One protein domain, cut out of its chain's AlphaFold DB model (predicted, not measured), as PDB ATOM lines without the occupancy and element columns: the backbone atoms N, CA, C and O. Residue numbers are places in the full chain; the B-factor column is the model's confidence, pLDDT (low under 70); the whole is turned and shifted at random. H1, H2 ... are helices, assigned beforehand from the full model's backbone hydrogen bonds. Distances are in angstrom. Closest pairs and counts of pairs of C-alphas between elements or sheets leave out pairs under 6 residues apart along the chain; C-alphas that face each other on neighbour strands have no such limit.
ATOM      1  N   LEU A 922      58.277  -4.122 -13.477       88.25
ATOM      2  CA  LEU A 922      58.863  -4.212 -12.127       88.25
ATOM      3  C   LEU A 922      58.487  -3.005 -11.249       88.25
ATOM      4  O   LEU A 922      58.134  -3.164 -10.082       88.25
ATOM      5  N   ARG A 923      58.509  -1.795 -11.828       86.12
ATOM      6  CA  ARG A 923      58.154  -0.555 -11.119       86.12
ATOM      7  C   ARG A 923      56.662  -0.467 -10.818       86.12
ATOM      8  O   ARG A 923      56.314  -0.104  -9.701       86.12
ATOM      9  N   ALA A 924      55.791  -0.812 -11.770       88.75
ATOM     10  CA  ALA A 924      54.352  -0.844 -11.519       88.75
ATOM     11  C   ALA A 924      54.002  -1.866 -10.433       88.75
ATOM     12  O   ALA A 924      53.310  -1.542  -9.473       88.75
ATOM     13  N   SER A 925      54.569  -3.069 -10.520       88.50
ATOM     14  CA  SER A 925      54.314  -4.147  -9.564       88.50
ATOM     15  C   SER A 925      54.695  -3.780  -8.130       88.50
ATOM     16  O   SER A 925      53.946  -4.106  -7.215       88.50
ATOM     17  N   GLN A 926      55.804  -3.054  -7.942       83.69
ATOM     18  CA  GLN A 926      56.261  -2.555  -6.638       83.69
ATOM     19  C   GLN A 926      55.549  -1.261  -6.180       83.69
ATOM     20  O   GLN A 926      55.648  -0.882  -5.017       83.69
ATOM     21  N   LYS A 927      54.868  -0.543  -7.085       83.12
ATOM     22  CA  LYS A 927      54.051   0.649  -6.769       83.12
ATOM     23  C   LYS A 927      52.621   0.266  -6.369       83.12
ATOM     24  O   LYS A 927      51.993   0.978  -5.589       83.12
ATOM     25  N   LEU A 928      52.108  -0.827  -6.933       86.06
ATOM     26  CA  LEU A 928      50.729  -1.287  -6.766       86.06
ATOM     27  C   LEU A 928      50.560  -2.377  -5.696       86.06
ATOM     28  O   LEU A 928      49.441  -2.554  -5.234       86.06
ATOM     29  N   SER A 929      51.630  -3.072  -5.277       81.38
ATOM     30  CA  SER A 929      51.589  -4.230  -4.356       81.38
ATOM     31  C   SER A 929      50.710  -4.043  -3.119       81.38
ATOM     32  O   SER A 929      49.965  -4.953  -2.776       81.38
ATOM     33  N   GLU A 930      50.770  -2.872  -2.485       76.88
ATOM     34  CA  GLU A 930      49.998  -2.530  -1.278       76.88
ATOM     35  C   GLU A 930      48.927  -1.448  -1.519       76.88
ATOM     36  O   GLU A 930      48.211  -1.073  -0.594       76.88
ATOM     37  N   ASN A 931      48.814  -0.897  -2.734       80.69
ATOM     38  CA  ASN A 931      47.993   0.290  -2.994       80.69
ATOM     39  C   ASN A 931      46.746  -0.052  -3.821       80.69
ATOM     40  O   ASN A 931      46.751  -0.003  -5.056       80.69
ATOM     41  N   LEU A 932      45.667  -0.410  -3.120       82.81
ATOM     42  CA  LEU A 932      44.408  -0.844  -3.727       82.81
ATOM     43  C   LEU A 932      43.679   0.284  -4.478       82.81
ATOM     44  O   LEU A 932      43.243   0.060  -5.605       82.81
ATOM     45  N   SER A 933      43.602   1.496  -3.916       80.75
ATOM     46  CA  SER A 933      42.964   2.654  -4.570       80.75
ATOM     47  C   SER A 933      43.680   3.031  -5.871       80.75
ATOM     48  O   SER A 933      43.044   3.162  -6.916       80.75
ATOM     49  N   LEU A 934      45.015   3.087  -5.857       83.62
ATOM     50  CA  LEU A 934      45.810   3.303  -7.069       83.62
ATOM     51  C   LEU A 934      45.655   2.162  -8.088       83.62
ATOM     52  O   LEU A 934      45.676   2.415  -9.292       83.62
ATOM     53  N   SER A 935      45.494   0.916  -7.635       87.81
ATOM     54  CA  SER A 935      45.264  -0.234  -8.521       87.81
ATOM     55  C   SER A 935      43.910  -0.145  -9.232       87.81
ATOM     56  O   SER A 935      43.855  -0.371 -10.440       87.81
ATOM     57  N   ILE A 936      42.848   0.265  -8.526       84.62
ATOM     58  CA  ILE A 936      41.514   0.527  -9.101       84.62
ATOM     59  C   ILE A 936      41.590   1.662 -10.133       84.62
ATOM     60  O   ILE A 936      41.180   1.478 -11.278       84.62
ATOM     61  N   GLN A 937      42.208   2.792  -9.781       85.19
ATOM     62  CA  GLN A 937      42.402   3.933 -10.692       85.19
ATOM     63  C   GLN A 937      43.247   3.579 -11.931       85.19
ATOM     64  O   GLN A 937      43.037   4.132 -13.006       85.19
ATOM     65  N   THR A 938      44.187   2.635 -11.809       89.25
ATOM     66  CA  THR A 938      44.984   2.132 -12.945       89.25
ATOM     67  C   THR A 938      44.173   1.180 -13.838       89.25
ATOM     68  O   THR A 938      44.419   1.110 -15.040       89.25
ATOM     69  N   ALA A 939      43.181   0.470 -13.287       90.38
ATOM     70  CA  ALA A 939      42.320  -0.443 -14.044       90.38
ATOM     71  C   ALA A 939      41.252   0.275 -14.878       90.38
ATOM     72  O   ALA A 939      40.964  -0.185 -15.981       90.38
ATOM     73  N   GLN A 940      40.721   1.405 -14.392       85.12
ATOM     74  CA  GLN A 940      39.676   2.201 -15.059       85.12
ATOM     75  C   GLN A 940      39.903   2.394 -16.574       85.12
ATOM     76  O   GLN A 940      39.145   1.816 -17.359       85.12
ATOM     77  N   PRO A 941      40.970   3.083 -17.029       90.50
ATOM     78  CA  PRO A 941      41.176   3.341 -18.455       90.50
ATOM     79  C   PRO A 941      41.464   2.073 -19.273       90.50
ATOM     80  O   PRO A 941      41.328   2.091 -20.495       90.50
ATOM     81  N   ILE A 942      41.886   0.974 -18.638       92.19
ATOM     82  CA  ILE A 942      42.226  -0.284 -19.317       92.19
ATOM     83  C   ILE A 942      40.972  -1.145 -19.520       92.19
ATOM     84  O   ILE A 942      40.799  -1.708 -20.600       92.19
ATOM     85  N   PHE A 943      40.053  -1.199 -18.550       89.12
ATOM     86  CA  PHE A 943      38.739  -1.811 -18.769       89.12
ATOM     87  C   PHE A 943      37.915  -1.023 -19.797       89.12
ATOM     88  O   PHE A 943      37.313  -1.644 -20.671       89.12
ATOM     89  N   GLU A 944      37.963   0.314 -19.785       88.94
ATOM     90  CA  GLU A 944      37.359   1.151 -20.837       88.94
ATOM     91  C   GLU A 944      37.887   0.787 -22.237       88.94
ATOM     92  O   GLU A 944      37.099   0.568 -23.159       88.94
ATOM     93  N   GLN A 945      39.209   0.639 -22.397       91.75
ATOM     94  CA  GLN A 945      39.828   0.184 -23.651       91.75
ATOM     95  C   GLN A 945      39.367  -1.227 -24.050       91.75
ATOM     96  O   GLN A 945      39.011  -1.447 -25.210       91.75
ATOM     97  N   LEU A 946      39.326  -2.177 -23.111       90.31
ATOM     98  CA  LEU A 946      38.905  -3.560 -23.368       90.31
ATOM     99  C   LEU A 946      37.419  -3.664 -23.747       90.31
ATOM    100  O   LEU A 946      37.086  -4.444 -24.642       90.31
ATOM    101  N   THR A 947      36.535  -2.874 -23.130       86.50
ATOM    102  CA  THR A 947      35.113  -2.782 -23.503       86.50
ATOM    103  C   THR A 947      34.934  -2.066 -24.844       86.50
ATOM    104  O   THR A 947      34.202  -2.561 -25.700       86.50
ATOM    105  N   SER A 948      35.644  -0.959 -25.089       88.69
ATOM    106  CA  SER A 948      35.587  -0.229 -26.365       88.69
ATOM    107  C   SER A 948      36.069  -1.088 -27.540       88.69
ATOM    108  O   SER A 948      35.434  -1.116 -28.596       88.69
ATOM    109  N   TRP A 949      37.163  -1.835 -27.361       90.44
ATOM    110  CA  TRP A 949      37.644  -2.802 -28.349       90.44
ATOM    111  C   TRP A 949      36.592  -3.889 -28.604       90.44
ATOM    112  O   TRP A 949      36.224  -4.118 -29.760       90.44
ATOM    113  N   ARG A 950      36.027  -4.483 -27.538       84.19
ATOM    114  CA  ARG A 950      35.009  -5.551 -27.617       84.19
ATOM    115  C   ARG A 950      33.761  -5.090 -28.371       84.19
ATOM    116  O   ARG A 950      33.278  -5.820 -29.235       84.19
ATOM    117  N   ALA A 951      33.293  -3.871 -28.108       83.50
ATOM    118  CA  ALA A 951      32.177  -3.250 -28.819       83.50
ATOM    119  C   ALA A 951      32.479  -3.004 -30.310       83.50
ATOM    120  O   ALA A 951      31.596  -3.184 -31.143       83.50
ATOM    121  N   SER A 952      33.725  -2.659 -30.672       83.88
ATOM    122  CA  SER A 952      34.127  -2.482 -32.081       83.88
ATOM    123  C   SER A 952      34.194  -3.795 -32.880       83.88
ATOM    124  O   SER A 952      34.079  -3.782 -34.106       83.88
ATOM    125  N   VAL A 953      34.361  -4.930 -32.191       78.50
ATOM    126  CA  VAL A 953      34.389  -6.275 -32.788       78.50
ATOM    127  C   VAL A 953      32.983  -6.880 -32.871       78.50
ATOM    128  O   VAL A 953      32.624  -7.445 -33.902       78.50
ATOM    129  N   LEU A 954      32.162  -6.720 -31.826       63.59
ATOM    130  CA  LEU A 954      30.796  -7.265 -31.725       63.59
ATOM    131  C   LEU A 954      29.722  -6.505 -32.535       63.59
ATOM    132  O   LEU A 954      28.533  -6.672 -32.272       63.59
ATOM    133  N   ALA A 955      30.109  -5.701 -33.526       48.06
ATOM    134  CA  ALA A 955      29.187  -4.965 -34.390       48.06
ATOM    135  C   ALA A 955      29.101  -5.571 -35.811       48.06
ATOM    136  O   ALA A 955      29.786  -5.089 -36.718       48.06
ATOM    137  N   TYR A 974      33.565 -15.083 -36.445       78.06
ATOM    138  CA  TYR A 974      34.736 -14.412 -35.855       78.06
ATOM    139  C   TYR A 974      35.662 -15.365 -35.060       78.06
ATOM    140  O   TYR A 974      35.149 -16.117 -34.227       78.06
ATOM    141  N   PRO A 975      37.005 -15.319 -35.241       82.62
ATOM    142  CA  PRO A 975      37.926 -16.275 -34.618       82.62
ATOM    143  C   PRO A 975      37.922 -16.292 -33.081       82.62
ATOM    144  O   PRO A 975      38.133 -15.272 -32.416       82.62
ATOM    145  N   ALA A 976      37.774 -17.487 -32.513       82.31
ATOM    146  CA  ALA A 976      37.751 -17.777 -31.082       82.31
ATOM    147  C   ALA A 976      39.046 -17.370 -30.369       82.31
ATOM    148  O   ALA A 976      39.004 -16.895 -29.233       82.31
ATOM    149  N   THR A 977      40.194 -17.515 -31.033       86.00
ATOM    150  CA  THR A 977      41.515 -17.251 -30.440       86.00
ATOM    151  C   THR A 977      41.683 -15.791 -30.022       86.00
ATOM    152  O   THR A 977      42.227 -15.524 -28.953       86.00
ATOM    153  N   ILE A 978      41.122 -14.834 -30.774       88.31
ATOM    154  CA  ILE A 978      41.151 -13.409 -30.394       88.31
ATOM    155  C   ILE A 978      40.184 -13.134 -29.226       88.31
ATOM    156  O   ILE A 978      40.462 -12.293 -28.373       88.31
ATOM    157  N   LEU A 979      39.072 -13.872 -29.129       85.12
ATOM    158  CA  LEU A 979      38.148 -13.773 -27.990       85.12
ATOM    159  C   LEU A 979      38.794 -14.285 -26.693       85.12
ATOM    160  O   LEU A 979      38.676 -13.649 -25.649       85.12
ATOM    161  N   VAL A 980      39.533 -15.395 -26.768       87.25
ATOM    162  CA  VAL A 980      40.321 -15.930 -25.644       87.25
ATOM    163  C   VAL A 980      41.493 -15.007 -25.296       87.25
ATOM    164  O   VAL A 980      41.773 -14.812 -24.115       87.25
ATOM    165  N   ALA A 981      42.132 -14.370 -26.282       91.44
ATOM    166  CA  ALA A 981      43.159 -13.353 -26.056       91.44
ATOM    167  C   ALA A 981      42.596 -12.127 -25.301       91.44
ATOM    168  O   ALA A 981      43.155 -11.714 -24.284       91.44
ATOM    169  N   HIS A 982      41.436 -11.598 -25.714       92.00
ATOM    170  CA  HIS A 982      40.742 -10.503 -25.013       92.00
ATOM    171  C   HIS A 982      40.373 -10.890 -23.578       92.00
ATOM    172  O   HIS A 982      40.738 -10.186 -22.633       92.00
ATOM    173  N   ALA A 983      39.750 -12.058 -23.401       89.62
ATOM    174  CA  ALA A 983      39.422 -12.593 -22.085       89.62
ATOM    175  C   ALA A 983      40.676 -12.799 -21.210       89.62
ATOM    176  O   ALA A 983      40.622 -12.631 -19.991       89.62
ATOM    177  N   THR A 984      41.832 -13.097 -21.807       93.38
ATOM    178  CA  THR A 984      43.111 -13.211 -21.091       93.38
ATOM    179  C   THR A 984      43.589 -11.855 -20.567       93.38
ATOM    180  O   THR A 984      44.001 -11.780 -19.411       93.38
ATOM    181  N   LEU A 985      43.453 -10.760 -21.328       95.44
ATOM    182  CA  LEU A 985      43.771  -9.410 -20.828       95.44
ATOM    183  C   LEU A 985      42.837  -8.973 -19.695       95.44
ATOM    184  O   LEU A 985      43.319  -8.517 -18.660       95.44
ATOM    185  N   VAL A 986      41.523  -9.186 -19.836       92.12
ATOM    186  CA  VAL A 986      40.540  -8.936 -18.759       92.12
ATOM    187  C   VAL A 986      40.923  -9.722 -17.494       92.12
ATOM    188  O   VAL A 986      40.922  -9.180 -16.389       92.12
ATOM    189  N   THR A 987      41.353 -10.977 -17.656       92.62
ATOM    190  CA  THR A 987      41.847 -11.838 -16.566       92.62
ATOM    191  C   THR A 987      43.133 -11.306 -15.922       92.62
ATOM    192  O   THR A 987      43.269 -11.365 -14.700       92.62
ATOM    193  N   TYR A 988      44.064 -10.742 -16.698       95.50
ATOM    194  CA  TYR A 988      45.260 -10.081 -16.162       95.50
ATOM    195  C   TYR A 988      44.920  -8.821 -15.350       95.50
ATOM    196  O   TYR A 988      45.501  -8.631 -14.283       95.50
ATOM    197  N   VAL A 989      43.960  -7.992 -15.781       93.75
ATOM    198  CA  VAL A 989      43.538  -6.807 -15.003       93.75
ATOM    199  C   VAL A 989      42.900  -7.227 -13.674       93.75
ATOM    200  O   VAL A 989      43.311  -6.736 -12.622       93.75
ATOM    201  N   TRP A 990      41.991  -8.208 -13.676       91.50
ATOM    202  CA  TRP A 990      41.437  -8.758 -12.430       91.50
ATOM    203  C   TRP A 990      42.518  -9.365 -11.527       91.50
ATOM    204  O   TRP A 990      42.558  -9.080 -10.331       91.50
ATOM    205  N   ARG A 991      43.463 -10.131 -12.086       90.94
ATOM    206  CA  ARG A 991      44.615 -10.681 -11.347       90.94
ATOM    207  C   ARG A 991      45.526  -9.592 -10.760       90.94
ATOM    208  O   ARG A 991      46.204  -9.844  -9.765       90.94
ATOM    209  N   ALA A 992      45.572  -8.402 -11.356       91.06
ATOM    210  CA  ALA A 992      46.287  -7.261 -10.798       91.06
ATOM    211  C   ALA A 992      45.504  -6.591  -9.655       91.06
ATOM    212  O   ALA A 992      46.097  -6.343  -8.608       91.06
ATOM    213  N   LEU A 993      44.190  -6.389  -9.801       88.88
ATOM    214  CA  LEU A 993      43.310  -5.855  -8.745       88.88
ATOM    215  C   LEU A 993      43.221  -6.759  -7.508       88.88
ATOM    216  O   LEU A 993      43.116  -6.272  -6.388       88.88
ATOM    217  N   LEU A 994      43.314  -8.072  -7.704       87.56
ATOM    218  CA  LEU A 994      43.365  -9.076  -6.641       87.56
ATOM    219  C   LEU A 994      44.708  -9.120  -5.880       87.56
ATOM    220  O   LEU A 994      44.814  -9.771  -4.838       87.56
ATOM    221  N   ARG A 995      45.756  -8.445  -6.369       86.25
ATOM    222  CA  ARG A 995      47.103  -8.479  -5.770       86.25
ATOM    223  C   ARG A 995      47.180  -7.817  -4.381       86.25
ATOM    224  O   ARG A 995      47.724  -8.469  -3.494       86.25
ATOM    225  N   PRO A 996      46.628  -6.607  -4.141       82.00
ATOM    226  CA  PRO A 996      46.785  -5.898  -2.865       82.00
ATOM    227  C   PRO A 996      45.816  -6.364  -1.769       82.00
ATOM    228  O   PRO A 996      45.839  -5.835  -0.662       82.00
ATOM    229  N   ILE A 997      44.933  -7.324  -2.070       78.88
ATOM    230  CA  ILE A 997      43.926  -7.838  -1.128       78.88
ATOM    231  C   ILE A 997      44.556  -8.785  -0.090       78.88
ATOM    232  O   ILE A 997      44.033  -8.926   1.015       78.88
ATOM    233  N   VAL A 998      45.689  -9.421  -0.412       67.12
ATOM    234  CA  VAL A 998      46.404 -10.326   0.502       67.12
ATOM    235  C   VAL A 998      47.525  -9.576   1.228       67.12
ATOM    236  O   VAL A 998      48.429  -9.068   0.560       67.12
ATOM    237  N   PRO A 999      47.548  -9.575   2.576       58.50
ATOM    238  CA  PRO A 999      48.704  -9.124   3.338       58.50
ATOM    239  C   PRO A 999      49.922  -9.996   3.012       58.50
ATOM    240  O   PRO A 999      49.992 -11.164   3.393       58.50
ATOM    241  N   SER A1000      50.882  -9.424   2.292       59.09
ATOM    242  CA  SER A1000      52.175 -10.040   1.989       59.09
ATOM    243  C   SER A1000      53.304  -9.165   2.531       59.09
ATOM    244  O   SER A1000      53.113  -7.975   2.788       59.09
ATOM    245  N   ALA A1001      54.480  -9.755   2.748       60.72
ATOM    246  CA  ALA A1001      55.650  -8.987   3.156       60.72
ATOM    247  C   ALA A1001      56.039  -7.991   2.049       60.72
ATOM    248  O   ALA A1001      56.166  -8.375   0.886       60.72
ATOM    249  N   VAL A1002      56.236  -6.723   2.426       59.47
ATOM    250  CA  VAL A1002      56.582  -5.629   1.502       59.47
ATOM    251  C   VAL A1002      57.823  -6.016   0.682       59.47
ATOM    252  O   VAL A1002      58.878  -6.257   1.277       59.47
ATOM    253  N   MET A1019      46.150   8.721  -0.347       50.59
ATOM    254  CA  MET A1019      44.930   8.120  -0.929       50.59
ATOM    255  C   MET A1019      44.237   7.109  -0.008       50.59
ATOM    256  O   MET A1019      44.369   5.896  -0.177       50.59
ATOM    257  N   GLU A1020      43.438   7.625   0.927       55.06
ATOM    258  CA  GLU A1020      42.344   6.862   1.539       55.06
ATOM    259  C   GLU A1020      41.305   6.496   0.460       55.06
ATOM    260  O   GLU A1020      40.979   7.331  -0.385       55.06
ATOM    261  N   LEU A1021      40.782   5.262   0.491       57.09
ATOM    262  CA  LEU A1021      39.704   4.810  -0.403       57.09
ATOM    263  C   LEU A1021      38.444   5.660  -0.183       57.09
ATOM    264  O   LEU A1021      37.883   5.672   0.916       57.09
ATOM    265  N   GLN A1022      37.988   6.349  -1.226       58.72
ATOM    266  CA  GLN A1022      36.799   7.196  -1.168       58.72
ATOM    267  C   GLN A1022      35.542   6.425  -1.571       58.72
ATOM    268  O   GLN A1022      35.601   5.421  -2.275       58.72
ATOM    269  N   LEU A1023      34.370   6.926  -1.168       48.16
ATOM    270  CA  LEU A1023      33.084   6.302  -1.508       48.16
ATOM    271  C   LEU A1023      32.889   6.162  -3.033       48.16
ATOM    272  O   LEU A1023      32.319   5.181  -3.501       48.16
ATOM    273  N   HIS A1024      33.443   7.102  -3.802       54.56
ATOM    274  CA  HIS A1024      33.417   7.088  -5.261       54.56
ATOM    275  C   HIS A1024      34.264   5.954  -5.878       54.56
ATOM    276  O   HIS A1024      33.910   5.432  -6.932       54.56
ATOM    277  N   ASP A1025      35.326   5.488  -5.207       54.00
ATOM    278  CA  ASP A1025      36.072   4.296  -5.647       54.00
ATOM    279  C   ASP A1025      35.201   3.025  -5.564       54.00
ATOM    280  O   ASP A1025      35.482   2.052  -6.256       54.00
ATOM    281  N   ILE A1026      34.137   3.032  -4.745       52.12
ATOM    282  CA  ILE A1026      33.174   1.927  -4.603       52.12
ATOM    283  C   ILE A1026      32.107   1.979  -5.703       52.12
ATOM    284  O   ILE A1026      31.752   0.944  -6.264       52.12
ATOM    285  N   GLU A1027      31.613   3.176  -6.036       49.19
ATOM    286  CA  GLU A1027      30.668   3.397  -7.144       49.19
ATOM    287  C   GLU A1027      31.281   2.969  -8.489       49.19
ATOM    288  O   GLU A1027      30.620   2.332  -9.307       49.19
ATOM    289  N   ASN A1028      32.578   3.232  -8.673       50.75
ATOM    290  CA  ASN A1028      33.339   2.887  -9.874       50.75
ATOM    291  C   ASN A1028      33.794   1.406  -9.948       50.75
ATOM    292  O   ASN A1028      34.644   1.076 -10.772       50.75
ATOM    293  N   LEU A1029      33.264   0.504  -9.107       55.69
ATOM    294  CA  LEU A1029      33.494  -0.952  -9.219       55.69
ATOM    295  C   LEU A1029      32.544  -1.649 -10.209       55.69
ATOM    296  O   LEU A1029      32.675  -2.853 -10.434       55.69
ATOM    297  N   CYS A1030      31.580  -0.923 -10.779       55.47
ATOM    298  CA  CYS A1030      30.701  -1.437 -11.823       55.47
ATOM    299  C   CYS A1030      31.413  -1.376 -13.186       55.47
ATOM    300  O   CYS A1030      31.729  -0.293 -13.675       55.47
ATOM    301  N   TRP A1031      31.669  -2.540 -13.790       61.19
ATOM    302  CA  TRP A1031      32.351  -2.654 -15.080       61.19
ATOM    303  C   TRP A1031      31.400  -3.199 -16.144       61.19
ATOM    304  O   TRP A1031      31.126  -4.401 -16.173       61.19
ATOM    305  N   ASP A1032      30.953  -2.329 -17.051       54.31
ATOM    306  CA  ASP A1032      30.143  -2.697 -18.216       54.31
ATOM    307  C   ASP A1032      30.984  -3.475 -19.249       54.31
ATOM    308  O   ASP A1032      31.428  -2.962 -20.279       54.31
ATOM    309  N   LEU A1033      31.234  -4.750 -18.956       59.00
ATOM    310  CA  LEU A1033      31.778  -5.728 -19.894       59.00
ATOM    311  C   LEU A1033      30.604  -6.336 -20.689       59.00
ATOM    312  O   LEU A1033      29.709  -6.909 -20.066       59.00
ATOM    313  N   PRO A1034      30.573  -6.258 -22.038       48.69
ATOM    314  CA  PRO A1034      29.394  -6.633 -22.835       48.69
ATOM    315  C   PRO A1034      28.874  -8.063 -22.624       48.69
ATOM    316  O   PRO A1034      27.676  -8.307 -22.728       48.69
ATOM    317  N   ASP A1035      29.764  -9.000 -22.294       46.91
ATOM    318  CA  ASP A1035      29.435 -10.403 -22.015       46.91
ATOM    319  C   ASP A1035      28.929 -10.650 -20.573       46.91
ATOM    320  O   ASP A1035      28.607 -11.783 -20.215       46.91
ATOM    321  N   LEU A1036      28.869  -9.606 -19.734       49.34
ATOM    322  CA  LEU A1036      28.546  -9.653 -18.300       49.34
ATOM    323  C   LEU A1036      27.315  -8.814 -17.908       49.34
ATOM    324  O   LEU A1036      27.100  -8.582 -16.726       49.34
ATOM    325  N   SER A1037      26.462  -8.386 -18.841       42.12
ATOM    326  CA  SER A1037      25.307  -7.494 -18.575       42.12
ATOM    327  C   SER A1037      24.230  -8.028 -17.604       42.12
ATOM    328  O   SER A1037      23.252  -7.342 -17.318       42.12
ATOM    329  N   HIS A1038      24.408  -9.239 -17.070       40.59
ATOM    330  CA  HIS A1038      23.550  -9.886 -16.071       40.59
ATOM    331  C   HIS A1038      24.159  -9.879 -14.657       40.59
ATOM    332  O   HIS A1038      23.576 -10.440 -13.730       40.59
ATOM    333  N   LEU A1039      25.336  -9.270 -14.483       39.84
ATOM    334  CA  LEU A1039      26.019  -9.116 -13.200       39.84
ATOM    335  C   LEU A1039      25.458  -7.933 -12.403       39.84
ATOM    336  O   LEU A1039      26.167  -6.991 -12.053       39.84
ATOM    337  N   GLU A1040      24.172  -8.016 -12.055       35.66
ATOM    338  CA  GLU A1040      23.593  -7.178 -11.003       35.66
ATOM    339  C   GLU A1040      24.251  -7.531  -9.660       35.66
ATOM    340  O   GLU A1040      23.800  -8.402  -8.911       35.66
ATOM    341  N   LEU A1041      25.368  -6.863  -9.362       37.81
ATOM    342  CA  LEU A1041      26.017  -6.898  -8.058       37.81
ATOM    343  C   LEU A1041      25.040  -6.321  -7.020       37.81
ATOM    344  O   LEU A1041      24.713  -5.133  -7.091       37.81
ATOM    345  N   PRO A1042      24.576  -7.108  -6.030       35.66
ATOM    346  CA  PRO A1042      23.710  -6.592  -4.988       35.66
ATOM    347  C   PRO A1042      24.553  -5.733  -4.043       35.66
ATOM    348  O   PRO A1042      25.124  -6.240  -3.076       35.66
ATOM    349  N   LEU A1043      24.611  -4.428  -4.327       40.00
ATOM    350  CA  LEU A1043      25.197  -3.392  -3.475       40.00
ATOM    351  C   LEU A1043      24.457  -3.344  -2.128       40.00
ATOM    352  O   LEU A1043      23.580  -2.513  -1.893       40.00
ATOM    353  N   ARG A1044      24.800  -4.272  -1.229       41.00
ATOM    354  CA  ARG A1044      24.304  -4.306   0.146       41.00
ATOM    355  C   ARG A1044      24.893  -3.125   0.903       41.00
ATOM    356  O   ARG A1044      26.002  -3.199   1.422       41.00
ATOM    357  N   SER A1045      24.110  -2.060   0.997       38.97
ATOM    358  CA  SER A1045      24.341  -0.931   1.889       38.97
ATOM    359  C   SER A1045      24.252  -1.371   3.356       38.97
ATOM    360  O   SER A1045      23.217  -1.241   4.009       38.97
ATOM    361  N   SER A1046      25.352  -1.899   3.897       38.03
ATOM    362  CA  SER A1046      25.549  -1.919   5.346       38.03
ATOM    363  C   SER A1046      25.655  -0.475   5.845       38.03
ATOM    364  O   SER A1046      26.282   0.379   5.222       38.03
ATOM    365  N   ILE A1047      24.969  -0.185   6.949       44.62
ATOM    366  CA  ILE A1047      24.739   1.190   7.426       44.62
ATOM    367  C   ILE A1047      25.903   1.695   8.309       44.62
ATOM    368  O   ILE A1047      25.992   2.882   8.622       44.62
ATOM    369  N   ASP A1048      26.842   0.812   8.656       37.56
ATOM    370  CA  ASP A1048      27.935   1.089   9.583       37.56
ATOM    371  C   ASP A1048      29.184   1.632   8.868       37.56
ATOM    372  O   ASP A1048      29.865   0.934   8.111       37.56
ATOM    373  N   GLY A1049      29.522   2.894   9.154       45.03
ATOM    374  CA  GLY A1049      30.590   3.667   8.496       45.03
ATOM    375  C   GLY A1049      32.033   3.170   8.683       45.03
ATOM    376  O   GLY A1049      32.964   3.851   8.267       45.03
ATOM    377  N   THR A1050      32.239   2.001   9.290       41.75
ATOM    378  CA  THR A1050      33.525   1.284   9.345       41.75
ATOM    379  C   THR A1050      33.707   0.281   8.196       41.75
ATOM    380  O   THR A1050      34.787  -0.288   8.051       41.75
ATOM    381  N   GLY A1051      32.680   0.045   7.371       49.62
ATOM    382  CA  GLY A1051      32.650  -1.056   6.400       49.62
ATOM    383  C   GLY A1051      33.347  -0.842   5.045       49.62
ATOM    384  O   GLY A1051      33.459  -1.810   4.294       49.62
ATOM    385  N   SER A1052      33.809   0.366   4.699       63.53
ATOM    386  CA  SER A1052      34.181   0.727   3.312       63.53
ATOM    387  C   SER A1052      35.242  -0.187   2.679       63.53
ATOM    388  O   SER A1052      34.989  -0.795   1.640       63.53
ATOM    389  N   HIS A1053      36.408  -0.341   3.311       67.12
ATOM    390  CA  HIS A1053      37.517  -1.131   2.758       67.12
ATOM    391  C   HIS A1053      37.179  -2.632   2.651       67.12
ATOM    392  O   HIS A1053      37.594  -3.300   1.701       67.12
ATOM    393  N   GLN A1054      36.402  -3.168   3.597       72.75
ATOM    394  CA  GLN A1054      35.997  -4.576   3.582       72.75
ATOM    395  C   GLN A1054      34.912  -4.839   2.526       72.75
ATOM    396  O   GLN A1054      34.954  -5.869   1.854       72.75
ATOM    397  N   ALA A1055      33.991  -3.892   2.318       73.88
ATOM    398  CA  ALA A1055      33.007  -3.947   1.240       73.88
ATOM    399  C   ALA A1055      33.670  -3.870  -0.148       73.88
ATOM    400  O   ALA A1055      33.313  -4.645  -1.032       73.88
ATOM    401  N   VAL A1056      34.690  -3.018  -0.330       75.94
ATOM    402  CA  VAL A1056      35.501  -2.972  -1.566       75.94
ATOM    403  C   VAL A1056      36.147  -4.329  -1.856       75.94
ATOM    404  O   VAL A1056      36.020  -4.831  -2.971       75.94
ATOM    405  N   ILE A1057      36.776  -4.963  -0.860       78.75
ATOM    406  CA  ILE A1057      37.373  -6.303  -1.006       78.75
ATOM    407  C   ILE A1057      36.317  -7.349  -1.394       78.75
ATOM    408  O   ILE A1057      36.547  -8.147  -2.304       78.75
ATOM    409  N   GLN A1058      35.152  -7.346  -0.741       78.88
ATOM    410  CA  GLN A1058      34.071  -8.293  -1.034       78.88
ATOM    411  C   GLN A1058      33.492  -8.093  -2.444       78.88
ATOM    412  O   GLN A1058      33.309  -9.075  -3.164       78.88
ATOM    413  N   ASN A1059      33.288  -6.847  -2.879       79.38
ATOM    414  CA  ASN A1059      32.813  -6.519  -4.226       79.38
ATOM    415  C   ASN A1059      33.838  -6.904  -5.311       79.38
ATOM    416  O   ASN A1059      33.462  -7.482  -6.335       79.38
ATOM    417  N   LEU A1060      35.132  -6.641  -5.084       81.94
ATOM    418  CA  LEU A1060      36.219  -7.049  -5.986       81.94
ATOM    419  C   LEU A1060      36.318  -8.573  -6.110       81.94
ATOM    420  O   LEU A1060      36.457  -9.086  -7.224       81.94
ATOM    421  N   HIS A1061      36.208  -9.306  -4.996       84.38
ATOM    422  CA  HIS A1061      36.200 -10.771  -5.015       84.38
ATOM    423  C   HIS A1061      34.971 -11.320  -5.741       84.38
ATOM    424  O   HIS A1061      35.123 -12.153  -6.630       84.38
ATOM    425  N   GLN A1062      33.772 -10.804  -5.450       82.88
ATOM    426  CA  GLN A1062      32.539 -11.235  -6.112       82.88
ATOM    427  C   GLN A1062      32.582 -10.988  -7.627       82.88
ATOM    428  O   GLN A1062      32.201 -11.869  -8.399       82.88
ATOM    429  N   SER A1063      33.094  -9.834  -8.060       82.81
ATOM    430  CA  SER A1063      33.273  -9.515  -9.484       82.81
ATOM    431  C   SER A1063      34.309 -10.427 -10.148       82.81
ATOM    432  O   SER A1063      34.082 -10.925 -11.247       82.81
ATOM    433  N   SER A1064      35.412 -10.727  -9.455       86.94
ATOM    434  CA  SER A1064      36.455 -11.646  -9.936       86.94
ATOM    435  C   SER A1064      35.958 -13.092 -10.052       86.94
ATOM    436  O   SER A1064      36.242 -13.770 -11.038       86.94
ATOM    437  N   LEU A1065      35.174 -13.560  -9.074       84.25
ATOM    438  CA  LEU A1065      34.519 -14.869  -9.091       84.25
ATOM    439  C   LEU A1065      33.531 -14.979 -10.249       84.25
ATOM    440  O   LEU A1065      33.526 -15.988 -10.951       84.25
ATOM    441  N   ALA A1066      32.738 -13.939 -10.490       82.81
ATOM    442  CA  ALA A1066      31.760 -13.946 -11.566       82.81
ATOM    443  C   ALA A1066      32.392 -13.768 -12.962       82.81
ATOM    444  O   ALA A1066      31.917 -14.356 -13.932       82.81
ATOM    445  N   TRP A1067      33.526 -13.066 -13.076       86.62
ATOM    446  CA  TRP A1067      34.365 -13.157 -14.275       86.62
ATOM    447  C   TRP A1067      34.861 -14.594 -14.482       86.62
ATOM    448  O   TRP A1067      34.767 -15.131 -15.584       86.62
ATOM    449  N   SER A1068      35.316 -15.261 -13.418       85.44
ATOM    450  CA  SER A1068      35.807 -16.638 -13.498       85.44
ATOM    451  C   SER A1068      34.712 -17.670 -13.823       85.44
ATOM    452  O   SER A1068      35.010 -18.656 -14.493       85.44
ATOM    453  N   THR A1069      33.445 -17.463 -13.437       82.88
ATOM    454  CA  THR A1069      32.329 -18.309 -13.915       82.88
ATOM    455  C   THR A1069      31.995 -18.045 -15.386       82.88
ATOM    456  O   THR A1069      31.698 -18.994 -16.114       82.88
ATOM    457  N   SER A1070      32.110 -16.802 -15.862       81.50
ATOM    458  CA  SER A1070      31.981 -16.484 -17.291       81.50
ATOM    459  C   SER A1070      33.117 -17.074 -18.128       81.50
ATOM    460  O   SER A1070      32.847 -17.599 -19.206       81.50
ATOM    461  N   LEU A1071      34.356 -17.112 -17.617       82.56
ATOM    462  CA  LEU A1071      35.452 -17.874 -18.232       82.56
ATOM    463  C   LEU A1071      35.107 -19.368 -18.337       82.56
ATOM    464  O   LEU A1071      35.287 -19.954 -19.404       82.56
ATOM    465  N   SER A1072      34.574 -19.988 -17.273       79.31
ATOM    466  CA  SER A1072      34.121 -21.389 -17.319       79.31
ATOM    467  C   SER A1072      33.071 -21.606 -18.413       79.31
ATOM    468  O   SER A1072      33.144 -22.585 -19.153       79.31
ATOM    469  N   SER A1073      32.110 -20.686 -18.550       79.81
ATOM    470  CA  SER A1073      31.084 -20.740 -19.600       79.81
ATOM    471  C   SER A1073      31.681 -20.574 -21.004       79.81
ATOM    472  O   SER A1073      31.364 -21.353 -21.900       79.81
ATOM    473  N   LEU A1074      32.601 -19.620 -21.192       78.31
ATOM    474  CA  LEU A1074      33.310 -19.402 -22.456       78.31
ATOM    475  C   LEU A1074      34.035 -20.671 -22.916       78.31
ATOM    476  O   LEU A1074      33.822 -21.108 -24.043       78.31
ATOM    477  N   VAL A1075      34.850 -21.278 -22.047       77.00
ATOM    478  CA  VAL A1075      35.624 -22.481 -22.394       77.00
ATOM    479  C   VAL A1075      34.707 -23.687 -22.610       77.00
ATOM    480  O   VAL A1075      34.902 -24.423 -23.573       77.00
ATOM    481  N   LYS A1076      33.658 -23.859 -21.793       76.56
ATOM    482  CA  LYS A1076      32.665 -24.937 -21.963       76.56
ATOM    483  C   LYS A1076      31.895 -24.852 -23.288       76.56
ATOM    484  O   LYS A1076      31.468 -25.882 -23.802       76.56
ATOM    485  N   ASN A1077      31.723 -23.649 -23.834       74.38
ATOM    486  CA  ASN A1077      31.009 -23.406 -25.089       74.38
ATOM    487  C   ASN A1077      31.940 -23.370 -26.325       74.38
ATOM    488  O   ASN A1077      31.480 -23.065 -27.430       74.38
ATOM    489  N   LEU A1078      33.242 -23.665 -26.182       74.31
ATOM    490  CA  LEU A1078      34.143 -23.854 -27.325       74.31
ATOM    491  C   LEU A1078      33.832 -25.192 -28.012       74.31
ATOM    492  O   LEU A1078      34.131 -26.262 -27.492       74.31
ATOM    493  N   SER A1079      33.233 -25.119 -29.204       68.56
ATOM    494  CA  SER A1079      32.953 -26.301 -30.024       68.56
ATOM    495  C   SER A1079      34.250 -27.029 -30.423       68.56
ATOM    496  O   SER A1079      35.182 -26.360 -30.885       68.56
ATOM    497  N   PRO A1080      34.297 -28.378 -30.359       67.12
ATOM    498  CA  PRO A1080      35.436 -29.181 -30.804       67.12
ATOM    499  C   PRO A1080      35.972 -28.841 -32.197       67.12
ATOM    500  O   PRO A1080      37.179 -28.907 -32.430       67.12
ATOM    501  N   THR A1081      35.101 -28.416 -33.118       66.44
ATOM    502  CA  THR A1081      35.496 -28.054 -34.487       66.44
ATOM    503  C   THR A1081      36.395 -26.819 -34.556       66.44
ATOM    504  O   THR A1081      37.144 -26.678 -35.521       66.44
ATOM    505  N   ARG A1082      36.371 -25.941 -33.545       71.94
ATOM    506  CA  ARG A1082      37.111 -24.666 -33.521       71.94
ATOM    507  C   ARG A1082      38.460 -24.729 -32.807       71.94
ATOM    508  O   ARG A1082      39.190 -23.743 -32.803       71.94
ATOM    509  N   PHE A1083      38.867 -25.884 -32.271       71.38
ATOM    510  CA  PHE A1083      40.175 -25.984 -31.607       71.38
ATOM    511  C   PHE A1083      41.378 -25.801 -32.546       71.38
ATOM    512  O   PHE A1083      42.451 -25.410 -32.091       71.38
ATOM    513  N   HIS A1084      41.185 -25.976 -33.856       74.25
ATOM    514  CA  HIS A1084      42.199 -25.699 -34.876       74.25
ATOM    515  C   HIS A1084      42.568 -24.200 -34.999       74.25
ATOM    516  O   HIS A1084      43.598 -23.865 -35.579       74.25
ATOM    517  N   GLU A1085      41.762 -23.288 -34.445       79.25
ATOM    518  CA  GLU A1085      42.032 -21.843 -34.455       79.25
ATOM    519  C   GLU A1085      43.134 -21.436 -33.456       79.25
ATOM    520  O   GLU A1085      43.759 -20.384 -33.613       79.25
ATOM    521  N   PHE A1086      43.411 -22.254 -32.432       83.31
ATOM    522  CA  PHE A1086      44.403 -21.974 -31.377       83.31
ATOM    523  C   PHE A1086      45.843 -22.346 -31.779       83.31
ATOM    524  O   PHE A1086      46.652 -22.740 -30.938       83.31
ATOM    525  N   TRP A1087      46.184 -22.219 -33.066       83.69
ATOM    526  CA  TRP A1087      47.503 -22.587 -33.595       83.69
ATOM    527  C   TRP A1087      48.639 -21.662 -33.114       83.69
ATOM    528  O   TRP A1087      49.803 -22.064 -33.115       83.69
ATOM    529  N   TYR A1088      48.322 -20.451 -32.640       84.94
ATOM    530  CA  TYR A1088      49.273 -19.580 -31.944       84.94
ATOM    531  C   TYR A1088      49.896 -20.321 -30.754       84.94
ATOM    532  O   TYR A1088      49.199 -20.673 -29.800       84.94
ATOM    533  N   SER A1089      51.218 -20.522 -30.768       81.31
ATOM    534  CA  SER A1089      51.899 -21.372 -29.775       81.31
ATOM    535  C   SER A1089      51.870 -20.847 -28.328       81.31
ATOM    536  O   SER A1089      52.224 -21.581 -27.404       81.31
ATOM    537  N   TRP A1090      51.413 -19.609 -28.113       84.06
ATOM    538  CA  TRP A1090      51.164 -19.017 -26.798       84.06
ATOM    539  C   TRP A1090      49.716 -19.192 -26.284       84.06
ATOM    540  O   TRP A1090      49.449 -18.904 -25.113       84.06
ATOM    541  N   SER A1091      48.790 -19.748 -27.083       84.38
ATOM    542  CA  SER A1091      47.389 -20.023 -26.688       84.38
ATOM    543  C   SER A1091      47.286 -20.872 -25.415       84.38
ATOM    544  O   SER A1091      46.459 -20.611 -24.542       84.38
ATOM    545  N   ASN A1092      48.188 -21.844 -25.245       78.44
ATOM    546  CA  ASN A1092      48.243 -22.714 -24.062       78.44
ATOM    547  C   ASN A1092      48.498 -21.917 -22.775       78.44
ATOM    548  O   ASN A1092      48.002 -22.264 -21.703       78.44
ATOM    549  N   VAL A1093      49.251 -20.816 -22.878       82.94
ATOM    550  CA  VAL A1093      49.540 -19.938 -21.741       82.94
ATOM    551  C   VAL A1093      48.311 -19.101 -21.378       82.94
ATOM    552  O   VAL A1093      48.081 -18.874 -20.195       82.94
ATOM    553  N   CYS A1094      47.459 -18.741 -22.342       86.56
ATOM    554  CA  CYS A1094      46.175 -18.081 -22.074       86.56
ATOM    555  C   CYS A1094      45.263 -18.965 -21.205       86.56
ATOM    556  O   CYS A1094      44.827 -18.546 -20.129       86.56
ATOM    557  N   PHE A1095      45.068 -20.233 -21.589       83.56
ATOM    558  CA  PHE A1095      44.314 -21.194 -20.774       83.56
ATOM    559  C   PHE A1095      44.987 -21.467 -19.414       83.56
ATOM    560  O   PHE A1095      44.299 -21.589 -18.399       83.56
ATOM    561  N   ALA A1096      46.325 -21.478 -19.341       81.12
ATOM    562  CA  ALA A1096      47.051 -21.577 -18.071       81.12
ATOM    563  C   ALA A1096      46.836 -20.357 -17.152       81.12
ATOM    564  O   ALA A1096      46.725 -20.517 -15.934       81.12
ATOM    565  N   VAL A1097      46.758 -19.146 -17.715       86.69
ATOM    566  CA  VAL A1097      46.476 -17.898 -16.984       86.69
ATOM    567  C   VAL A1097      45.052 -17.911 -16.433       86.69
ATOM    568  O   VAL A1097      44.883 -17.603 -15.252       86.69
ATOM    569  N   MET A1098      44.061 -18.346 -17.220       86.44
ATOM    570  CA  MET A1098      42.675 -18.525 -16.760       86.44
ATOM    571  C   MET A1098      42.577 -19.563 -15.629       86.44
ATOM    572  O   MET A1098      42.068 -19.247 -14.553       86.44
ATOM    573  N   SER A1099      43.167 -20.753 -15.804       83.50
ATOM    574  CA  SER A1099      43.248 -21.789 -14.755       83.50
ATOM    575  C   SER A1099      43.928 -21.275 -13.478       83.50
ATOM    576  O   SER A1099      43.500 -21.565 -12.360       83.50
ATOM    577  N   SER A1100      44.990 -20.476 -13.622       85.88
ATOM    578  CA  SER A1100      45.689 -19.867 -12.489       85.88
ATOM    579  C   SER A1100      44.887 -18.743 -11.826       85.88
ATOM    580  O   SER A1100      45.078 -18.523 -10.633       85.88
ATOM    581  N   PHE A1101      44.019 -18.037 -12.552       89.25
ATOM    582  CA  PHE A1101      43.134 -17.014 -11.995       89.25
ATOM    583  C   PHE A1101      42.005 -17.638 -11.169       89.25
ATOM    584  O   PHE A1101      41.805 -17.221 -10.031       89.25
ATOM    585  N   ALA A1102      41.369 -18.704 -11.666       85.81
ATOM    586  CA  ALA A1102      40.379 -19.481 -10.913       85.81
ATOM    587  C   ALA A1102      40.928 -19.964  -9.551       85.81
ATOM    588  O   ALA A1102      40.247 -19.881  -8.527       85.81
ATOM    589  N   MET A1103      42.198 -20.393  -9.513       84.31
ATOM    590  CA  MET A1103      42.902 -20.733  -8.267       84.31
ATOM    591  C   MET A1103      43.139 -19.527  -7.345       84.31
ATOM    592  O   MET A1103      42.966 -19.654  -6.135       84.31
ATOM    593  N   VAL A1104      43.527 -18.366  -7.887       86.12
ATOM    594  CA  VAL A1104      43.735 -17.135  -7.098       86.12
ATOM    595  C   VAL A1104      42.421 -16.670  -6.466       86.12
ATOM    596  O   VAL A1104      42.395 -16.415  -5.265       86.12
ATOM    597  N   VAL A1105      41.321 -16.662  -7.228       86.00
ATOM    598  CA  VAL A1105      39.970 -16.361  -6.726       86.00
ATOM    599  C   VAL A1105      39.586 -17.293  -5.572       86.00
ATOM    600  O   VAL A1105      39.111 -16.816  -4.544       86.00
ATOM    601  N   PHE A1106      39.822 -18.604  -5.694       85.50
ATOM    602  CA  PHE A1106      39.535 -19.545  -4.607       85.50
ATOM    603  C   PHE A1106      40.371 -19.259  -3.348       85.50
ATOM    604  O   PHE A1106      39.797 -19.073  -2.274       85.50
ATOM    605  N   ILE A1107      41.700 -19.163  -3.479       83.06
ATOM    606  CA  ILE A1107      42.628 -18.955  -2.351       83.06
ATOM    607  C   ILE A1107      42.328 -17.645  -1.603       83.06
ATOM    608  O   ILE A1107      42.350 -17.611  -0.373       83.06
ATOM    609  N   GLN A1108      42.001 -16.575  -2.330       82.62
ATOM    610  CA  GLN A1108      41.753 -15.239  -1.779       82.62
ATOM    611  C   GLN A1108      40.296 -14.996  -1.341       82.62
ATOM    612  O   GLN A1108      39.870 -13.848  -1.221       82.62
ATOM    613  N   SER A1109      39.511 -16.052  -1.108       82.56
ATOM    614  CA  SER A1109      38.108 -15.919  -0.698       82.56
ATOM    615  C   SER A1109      37.967 -15.212   0.664       82.56
ATOM    616  O   SER A1109      38.418 -15.763   1.672       82.56
ATOM    617  N   PRO A1110      37.303 -14.037   0.745       79.31
ATOM    618  CA  PRO A1110      37.243 -13.227   1.966       79.31
ATOM    619  C   PRO A1110      36.225 -13.735   2.999       79.31
ATOM    620  O   PRO A1110      36.172 -13.221   4.114       79.31
ATOM    621  N   THR A1111      35.389 -14.715   2.640       78.38
ATOM    622  CA  THR A1111      34.422 -15.365   3.537       78.38
ATOM    623  C   THR A1111      34.328 -16.862   3.243       78.38
ATOM    624  O   THR A1111      34.632 -17.317   2.137       78.38
ATOM    625  N   GLN A1112      33.854 -17.640   4.221       75.00
ATOM    626  CA  GLN A1112      33.647 -19.086   4.072       75.00
ATOM    627  C   GLN A1112      32.628 -19.419   2.961       75.00
ATOM    628  O   GLN A1112      32.834 -20.359   2.196       75.00
ATOM    629  N   GLU A1113      31.573 -18.607   2.816       76.00
ATOM    630  CA  GLU A1113      30.585 -18.730   1.732       76.00
ATOM    631  C   GLU A1113      31.193 -18.453   0.348       76.00
ATOM    632  O   GLU A1113      30.930 -19.190  -0.605       76.00
ATOM    633  N   ALA A1114      32.036 -17.420   0.230       72.81
ATOM    634  CA  ALA A1114      32.753 -17.120  -1.009       72.81
ATOM    635  C   ALA A1114      33.730 -18.252  -1.374       72.81
ATOM    636  O   ALA A1114      33.829 -18.622  -2.544       72.81
ATOM    637  N   GLY A1115      34.372 -18.864  -0.372       76.06
ATOM    638  CA  GLY A1115      35.215 -20.051  -0.540       76.06
ATOM    639  C   GLY A1115      34.440 -21.266  -1.048       76.06
ATOM    640  O   GLY A1115      34.912 -21.953  -1.951       76.06
ATOM    641  N   ALA A1116      33.226 -21.501  -0.541       78.00
ATOM    642  CA  ALA A1116      32.360 -22.585  -1.008       78.00
ATOM    643  C   ALA A1116      31.936 -22.403  -2.480       78.00
ATOM    644  O   ALA A1116      32.106 -23.323  -3.279       78.00
ATOM    645  N   ARG A1117      31.479 -21.203  -2.870       78.69
ATOM    646  CA  ARG A1117      31.122 -20.892  -4.272       78.69
ATOM    647  C   ARG A1117      32.331 -20.968  -5.208       78.69
ATOM    648  O   ARG A1117      32.234 -21.477  -6.321       78.69
ATOM    649  N   SER A1118      33.494 -20.512  -4.743       78.81
ATOM    650  CA  SER A1118      34.741 -20.608  -5.507       78.81
ATOM    651  C   SER A1118      35.214 -22.063  -5.656       78.81
ATOM    652  O   SER A1118      35.714 -22.424  -6.715       78.81
ATOM    653  N   LYS A1119      34.995 -22.931  -4.653       78.44
ATOM    654  CA  LYS A1119      35.232 -24.387  -4.742       78.44
ATOM    655  C   LYS A1119      34.322 -25.037  -5.793       78.44
ATOM    656  O   LYS A1119      34.811 -25.811  -6.607       78.44
ATOM    657  N   GLU A1120      33.035 -24.697  -5.824       80.88
ATOM    658  CA  GLU A1120      32.070 -25.196  -6.822       80.88
ATOM    659  C   GLU A1120      32.453 -24.791  -8.261       80.88
ATOM    660  O   GLU A1120      32.534 -25.634  -9.161       80.88
ATOM    661  N   MET A1121      32.800 -23.518  -8.466       82.31
ATOM    662  CA  MET A1121      33.338 -23.014  -9.735       82.31
ATOM    663  C   MET A1121      34.633 -23.743 -10.141       82.31
ATOM    664  O   MET A1121      34.795 -24.104 -11.307       82.31
ATOM    665  N   LEU A1122      35.542 -24.003  -9.199       79.38
ATOM    666  CA  LEU A1122      36.810 -24.688  -9.465       79.38
ATOM    667  C   LEU A1122      36.605 -26.164  -9.850       79.38
ATOM    668  O   LEU A1122      37.274 -26.668 -10.752       79.38
ATOM    669  N   MET A1123      35.633 -26.841  -9.230       79.69
ATOM    670  CA  MET A1123      35.214 -28.193  -9.625       79.69
ATOM    671  C   MET A1123      34.564 -28.193 -11.018       79.69
ATOM    672  O   MET A1123      34.830 -29.092 -11.812       79.69
ATOM    673  N   THR A1124      33.808 -27.147 -11.366       78.06
ATOM    674  CA  THR A1124      33.264 -26.960 -12.726       78.06
ATOM    675  C   THR A1124      34.382 -26.780 -13.760       78.06
ATOM    676  O   THR A1124      34.365 -27.428 -14.804       78.06
ATOM    677  N   TRP A1125      35.404 -25.967 -13.459       78.62
ATOM    678  CA  TRP A1125      36.592 -25.801 -14.313       78.62
ATOM    679  C   TRP A1125      37.352 -27.127 -14.502       78.62
ATOM    680  O   TRP A1125      37.782 -27.457 -15.607       78.62
ATOM    681  N   ARG A1126      37.450 -27.942 -13.443       73.88
ATOM    682  CA  ARG A1126      38.028 -29.290 -13.509       73.88
ATOM    683  C   ARG A1126      37.212 -30.252 -14.389       73.88
ATOM    684  O   ARG A1126      37.816 -31.022 -15.128       73.88
ATOM    685  N   GLN A1127      35.882 -30.207 -14.349       72.56
ATOM    686  CA  GLN A1127      35.040 -31.036 -15.227       72.56
ATOM    687  C   GLN A1127      35.172 -30.628 -16.701       72.56
ATOM    688  O   GLN A1127      35.198 -31.488 -17.577       72.56
ATOM    689  N   ILE A1128      35.311 -29.327 -16.985       68.06
ATOM    690  CA  ILE A1128      35.550 -28.826 -18.348       68.06
ATOM    691  C   ILE A1128      36.875 -29.368 -18.905       68.06
ATOM    692  O   ILE A1128      36.919 -29.746 -20.070       68.06
ATOM    693  N   ARG A1129      37.927 -29.491 -18.077       60.28
ATOM    694  CA  ARG A1129      39.167 -30.198 -18.451       60.28
ATOM    695  C   ARG A1129      38.920 -31.662 -18.805       60.28
ATOM    696  O   ARG A1129      39.420 -32.107 -19.822       60.28
ATOM    697  N   GLU A1130      38.203 -32.405 -17.968       57.34
ATOM    698  CA  GLU A1130      38.029 -33.860 -18.144       57.34
ATOM    699  C   GLU A1130      37.166 -34.185 -19.391       57.34
ATOM    700  O   GLU A1130      37.324 -35.233 -20.007       57.34
ATOM    701  N   LEU A1131      36.336 -33.238 -19.854       54.19
ATOM    702  CA  LEU A1131      35.682 -33.263 -21.177       54.19
ATOM    703  C   LEU A1131      36.607 -32.854 -22.348       54.19
ATOM    704  O   LEU A1131      36.246 -33.022 -23.510       54.19
ATOM    705  N   MET A1132      37.780 -32.300 -22.043       55.28
ATOM    706  CA  MET A1132      38.762 -31.720 -22.965       55.28
ATOM    707  C   MET A1132      40.071 -32.520 -23.058       55.28
ATOM    708  O   MET A1132      40.988 -32.092 -23.761       55.28
ATOM    709  N   ASP A1133      40.151 -33.704 -22.441       45.84
ATOM    710  CA  ASP A1133      41.328 -34.596 -22.471       45.84
ATOM    711  C   ASP A1133      41.654 -35.159 -23.885       45.84
ATOM    712  O   ASP A1133      42.612 -35.905 -24.071       45.84
ATOM    713  N   ILE A1134      40.907 -34.747 -24.915       46.34
ATOM    714  CA  ILE A1134      41.227 -34.941 -26.342       46.34
ATOM    715  C   ILE A1134      42.310 -33.943 -26.825       46.34
ATOM    716  O   ILE A1134      42.909 -34.147 -27.882       46.34
ATOM    717  N   LEU A1135      42.596 -32.868 -26.073       46.84
ATOM    718  CA  LEU A1135      43.461 -31.766 -26.515       46.84
ATOM    719  C   LEU A1135      44.688 -31.538 -25.591       46.84
ATOM    720  O   LEU A1135      44.525 -31.101 -24.447       46.84
ATOM    721  N   PRO A1136      45.939 -31.711 -26.082       46.59
ATOM    722  CA  PRO A1136      47.160 -31.524 -25.278       46.59
ATOM    723  C   PRO A1136      47.309 -30.137 -24.631       46.59
ATOM    724  O   PRO A1136      47.973 -29.988 -23.606       46.59
ATOM    725  N   LEU A1137      46.660 -29.123 -25.214       49.50
ATOM    726  CA  LEU A1137      46.730 -27.721 -24.794       49.50
ATOM    727  C   LEU A1137      46.280 -27.506 -23.332       49.50
ATOM    728  O   LEU A1137      46.757 -26.582 -22.671       49.50
ATOM    729  N   VAL A1138      45.380 -28.356 -22.816       44.41
ATOM    730  CA  VAL A1138      44.770 -28.203 -21.481       44.41
ATOM    731  C   VAL A1138      45.515 -29.000 -20.399       44.41
ATOM    732  O   VAL A1138      45.700 -28.483 -19.291       44.41
ATOM    733  N   PHE A1139      46.008 -30.207 -20.719       42.66
ATOM    734  CA  PHE A1139      46.718 -31.112 -19.794       42.66
ATOM    735  C   PHE A1139      47.807 -30.403 -18.974       42.66
ATOM    736  O   PHE A1139      47.847 -30.502 -17.743       42.66
ATOM    737  N   LEU A1140      48.649 -29.619 -19.659       46.56
ATOM    738  CA  LEU A1140      49.797 -28.904 -19.091       46.56
ATOM    739  C   LEU A1140      49.418 -27.972 -17.927       46.56
ATOM    740  O   LEU A1140      50.170 -27.805 -16.960       46.56
ATOM    741  N   THR A1141      48.232 -27.363 -18.008       45.06
ATOM    742  CA  THR A1141      47.715 -26.435 -16.990       45.06
ATOM    743  C   THR A1141      47.353 -27.164 -15.693       45.06
ATOM    744  O   THR A1141      47.383 -26.585 -14.603       45.06
ATOM    745  N   CYS A1142      47.067 -28.464 -15.787       42.41
ATOM    746  CA  CYS A1142      46.445 -29.246 -14.730       42.41
ATOM    747  C   CYS A1142      47.395 -30.184 -13.982       42.41
ATOM    748  O   CYS A1142      47.140 -30.476 -12.813       42.41
ATOM    749  N   SER A1143      48.546 -30.535 -14.560       42.16
ATOM    750  CA  SER A1143      49.675 -31.064 -13.780       42.16
ATOM    751  C   SER A1143      50.131 -30.041 -12.728       42.16
ATOM    752  O   SER A1143      50.365 -30.388 -11.570       42.16
ATOM    753  N   ARG A1144      50.162 -28.744 -13.090       46.97
ATOM    754  CA  ARG A1144      50.451 -27.645 -12.149       46.97
ATOM    755  C   ARG A1144      49.370 -27.506 -11.070       46.97
ATOM    756  O   ARG A1144      49.711 -27.304  -9.909       46.97
ATOM    757  N   TYR A1145      48.092 -27.683 -11.425       46.19
ATOM    758  CA  TYR A1145      46.977 -27.730 -10.467       46.19
ATOM    759  C   TYR A1145      47.153 -28.859  -9.435       46.19
ATOM    760  O   TYR A1145      47.123 -28.591  -8.239       46.19
ATOM    761  N   GLN A1146      47.413 -30.098  -9.875       41.34
ATOM    762  CA  GLN A1146      47.638 -31.238  -8.970       41.34
ATOM    763  C   GLN A1146      48.889 -31.082  -8.093       41.34
ATOM    764  O   GLN A1146      48.904 -31.557  -6.959       41.34
ATOM    765  N   PHE A1147      49.941 -30.422  -8.586       39.66
ATOM    766  CA  PHE A1147      51.134 -30.135  -7.786       39.66
ATOM    767  C   PHE A1147      50.852 -29.077  -6.708       39.66
ATOM    768  O   PHE A1147      51.167 -29.282  -5.536       39.66
ATOM    769  N   MET A1148      50.189 -27.977  -7.083       38.88
ATOM    770  CA  MET A1148      49.769 -26.918  -6.155       38.88
ATOM    771  C   MET A1148      48.769 -27.428  -5.111       38.88
ATOM    772  O   MET A1148      48.844 -27.017  -3.961       38.88
ATOM    773  N   SER A1149      47.869 -28.349  -5.477       38.69
ATOM    774  CA  SER A1149      46.896 -28.928  -4.542       38.69
ATOM    775  C   SER A1149      47.495 -29.977  -3.595       38.69
ATOM    776  O   SER A1149      46.828 -30.368  -2.644       38.69
ATOM    777  N   LYS A1150      48.715 -30.472  -3.856       34.12
ATOM    778  CA  LYS A1150      49.414 -31.446  -2.994       34.12
ATOM    779  C   LYS A1150      50.313 -30.798  -1.940       34.12
ATOM    780  O   LYS A1150      50.582 -31.429  -0.922       34.12
ATOM    781  N   ARG A1151      50.764 -29.556  -2.144       35.38
ATOM    782  CA  ARG A1151      51.402 -28.778  -1.073       35.38
ATOM    783  C   ARG A1151      50.313 -28.223  -0.158       35.38
ATOM    784  O   ARG A1151      49.408 -27.535  -0.625       35.38
TER     785      ARG A1151
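What this domain is: This is residues 922 to 955, 974 to 1002 and 1019 to 1151 of the 1186 residues of the protein "Zn(2)-C6 fungal-type domain-containing protein" of Fusarium langsethiae (UniProt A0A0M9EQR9). Six long helices run roughly lengthwise as two stacked layers, with H2, H3, H7 and H9 side by side in a row and H5 and H8 packed over one side of it. Within this, H3, H5, H7 and H8 form a four-helix bundle, up and down, each running against the one before it in the chain; short H6 lies near one end, where H3 and H7 begin, and an unnamed stretch, residues 1028 to 1051, doubles back along the outside of H5. The 196 printed residues hold nine named helices, H1 to H9 in chain order, and no named strand; the class is all helix. The whole is compact and rounded, with a radius of gyration of the C-alphas of 17.4 A and spans of 53 by 45 by 35 A.

How they stand to each other: H5, residues 1052 to 1076, is the longest helix by residues. With residues 1060 to 1071 alone it touches H3, residues 976 to 993, at a shallow tilt of 18 degrees, opposite ways; their closest C-alphas, of Trp 990 and Ser 1064, are 6.3 A apart. H5 touches H7, residues 1091 to 1107, opposite ways at a steep tilt of 40 degrees, using residues 1061 to 1071 alone on H5 and 1098 to 1105 alone on H7; C-alphas 1068 and 1102 come closest, at 6.0 A. H8, residues 1112 to 1130, touches H5 at a shallow tilt of 17 degrees, the same way, closest at the C-alphas of Ser 1072 and Trp 1125, 5.9 A. H7 and H8 form a helical hairpin at a shallow tilt of 26 degrees, with C-alphas 1106 and 1118 closest at 5.0 A. H3 and H7 are the hubs, touching four helices each; they touch each other the same way at a shallow tilt of 34.7 degrees, only just short of steep, closest at C-alphas 984 and 1094, 5.8 A. H2, residues 932 to 953, touches H3 opposite ways at 14 degrees, a shallow tilt, closest at C-alphas 935 and 993, 6.0 A. H9, residues 1136 to 1148, touches H7 with residues 1137 to 1141 alone, at a shallow tilt of 29 degrees, the same way; C-alphas 1096 and 1141 are closest at 5.0 A. H6, residues 1080 to 1085, only just touches H3, with 3 pairs of C-alphas within 8 A, the closest being 977 and 1085 at 6.1 A. H1, residues 922 to 928, is close to H2 but not clearly touching, with C-alphas 928 and 935 closest at 5.8 A. H4, residues 1023 to 1027, is close to H5 but not clearly touching, with C-alphas 1026 and 1056 closest at 6.2 A. Every O i to N i+4 pair is within hydrogen-bond range in H1, H3, H4, H5, H7 and H8; the counts are 16 of 18 in H2, 5 of 9 in H9 and 0 of 2 in H6, where 2 of 3 O i to N i+3 pairs are within range.

Where its parts are: H5 runs 36.1 A from C-alpha 1052 at (34.181, 0.727, 3.312) to C-alpha 1076 at (32.665, -24.937, -21.963). H2 measures 31.2 A, H8 27.0 A, H3 25.9 A, H7 24.8 A and H9 19.8 A. H1 begins at C-alpha 922, (58.863, -4.212, -12.127), and H9 ends at C-alpha 1148, (49.769, -26.918, -6.155). H2 has a kink of 30 degrees near residue 939.

The domain as a whole: The C-alphas of Asp 1048 and His 1084, the two farthest apart, are 53.8 A apart. Residues 956 to 973 and 1003 to 1018 are not printed, with C-alpha gaps of 11.1 A and 18.2 A across these cuts. The link from H4 to H5 is long, at 24 residues. Mean pLDDT of the printed part is 71.6, and 69 residues are under 70, among them residues 1019 to 1053 and 1128 to 1151.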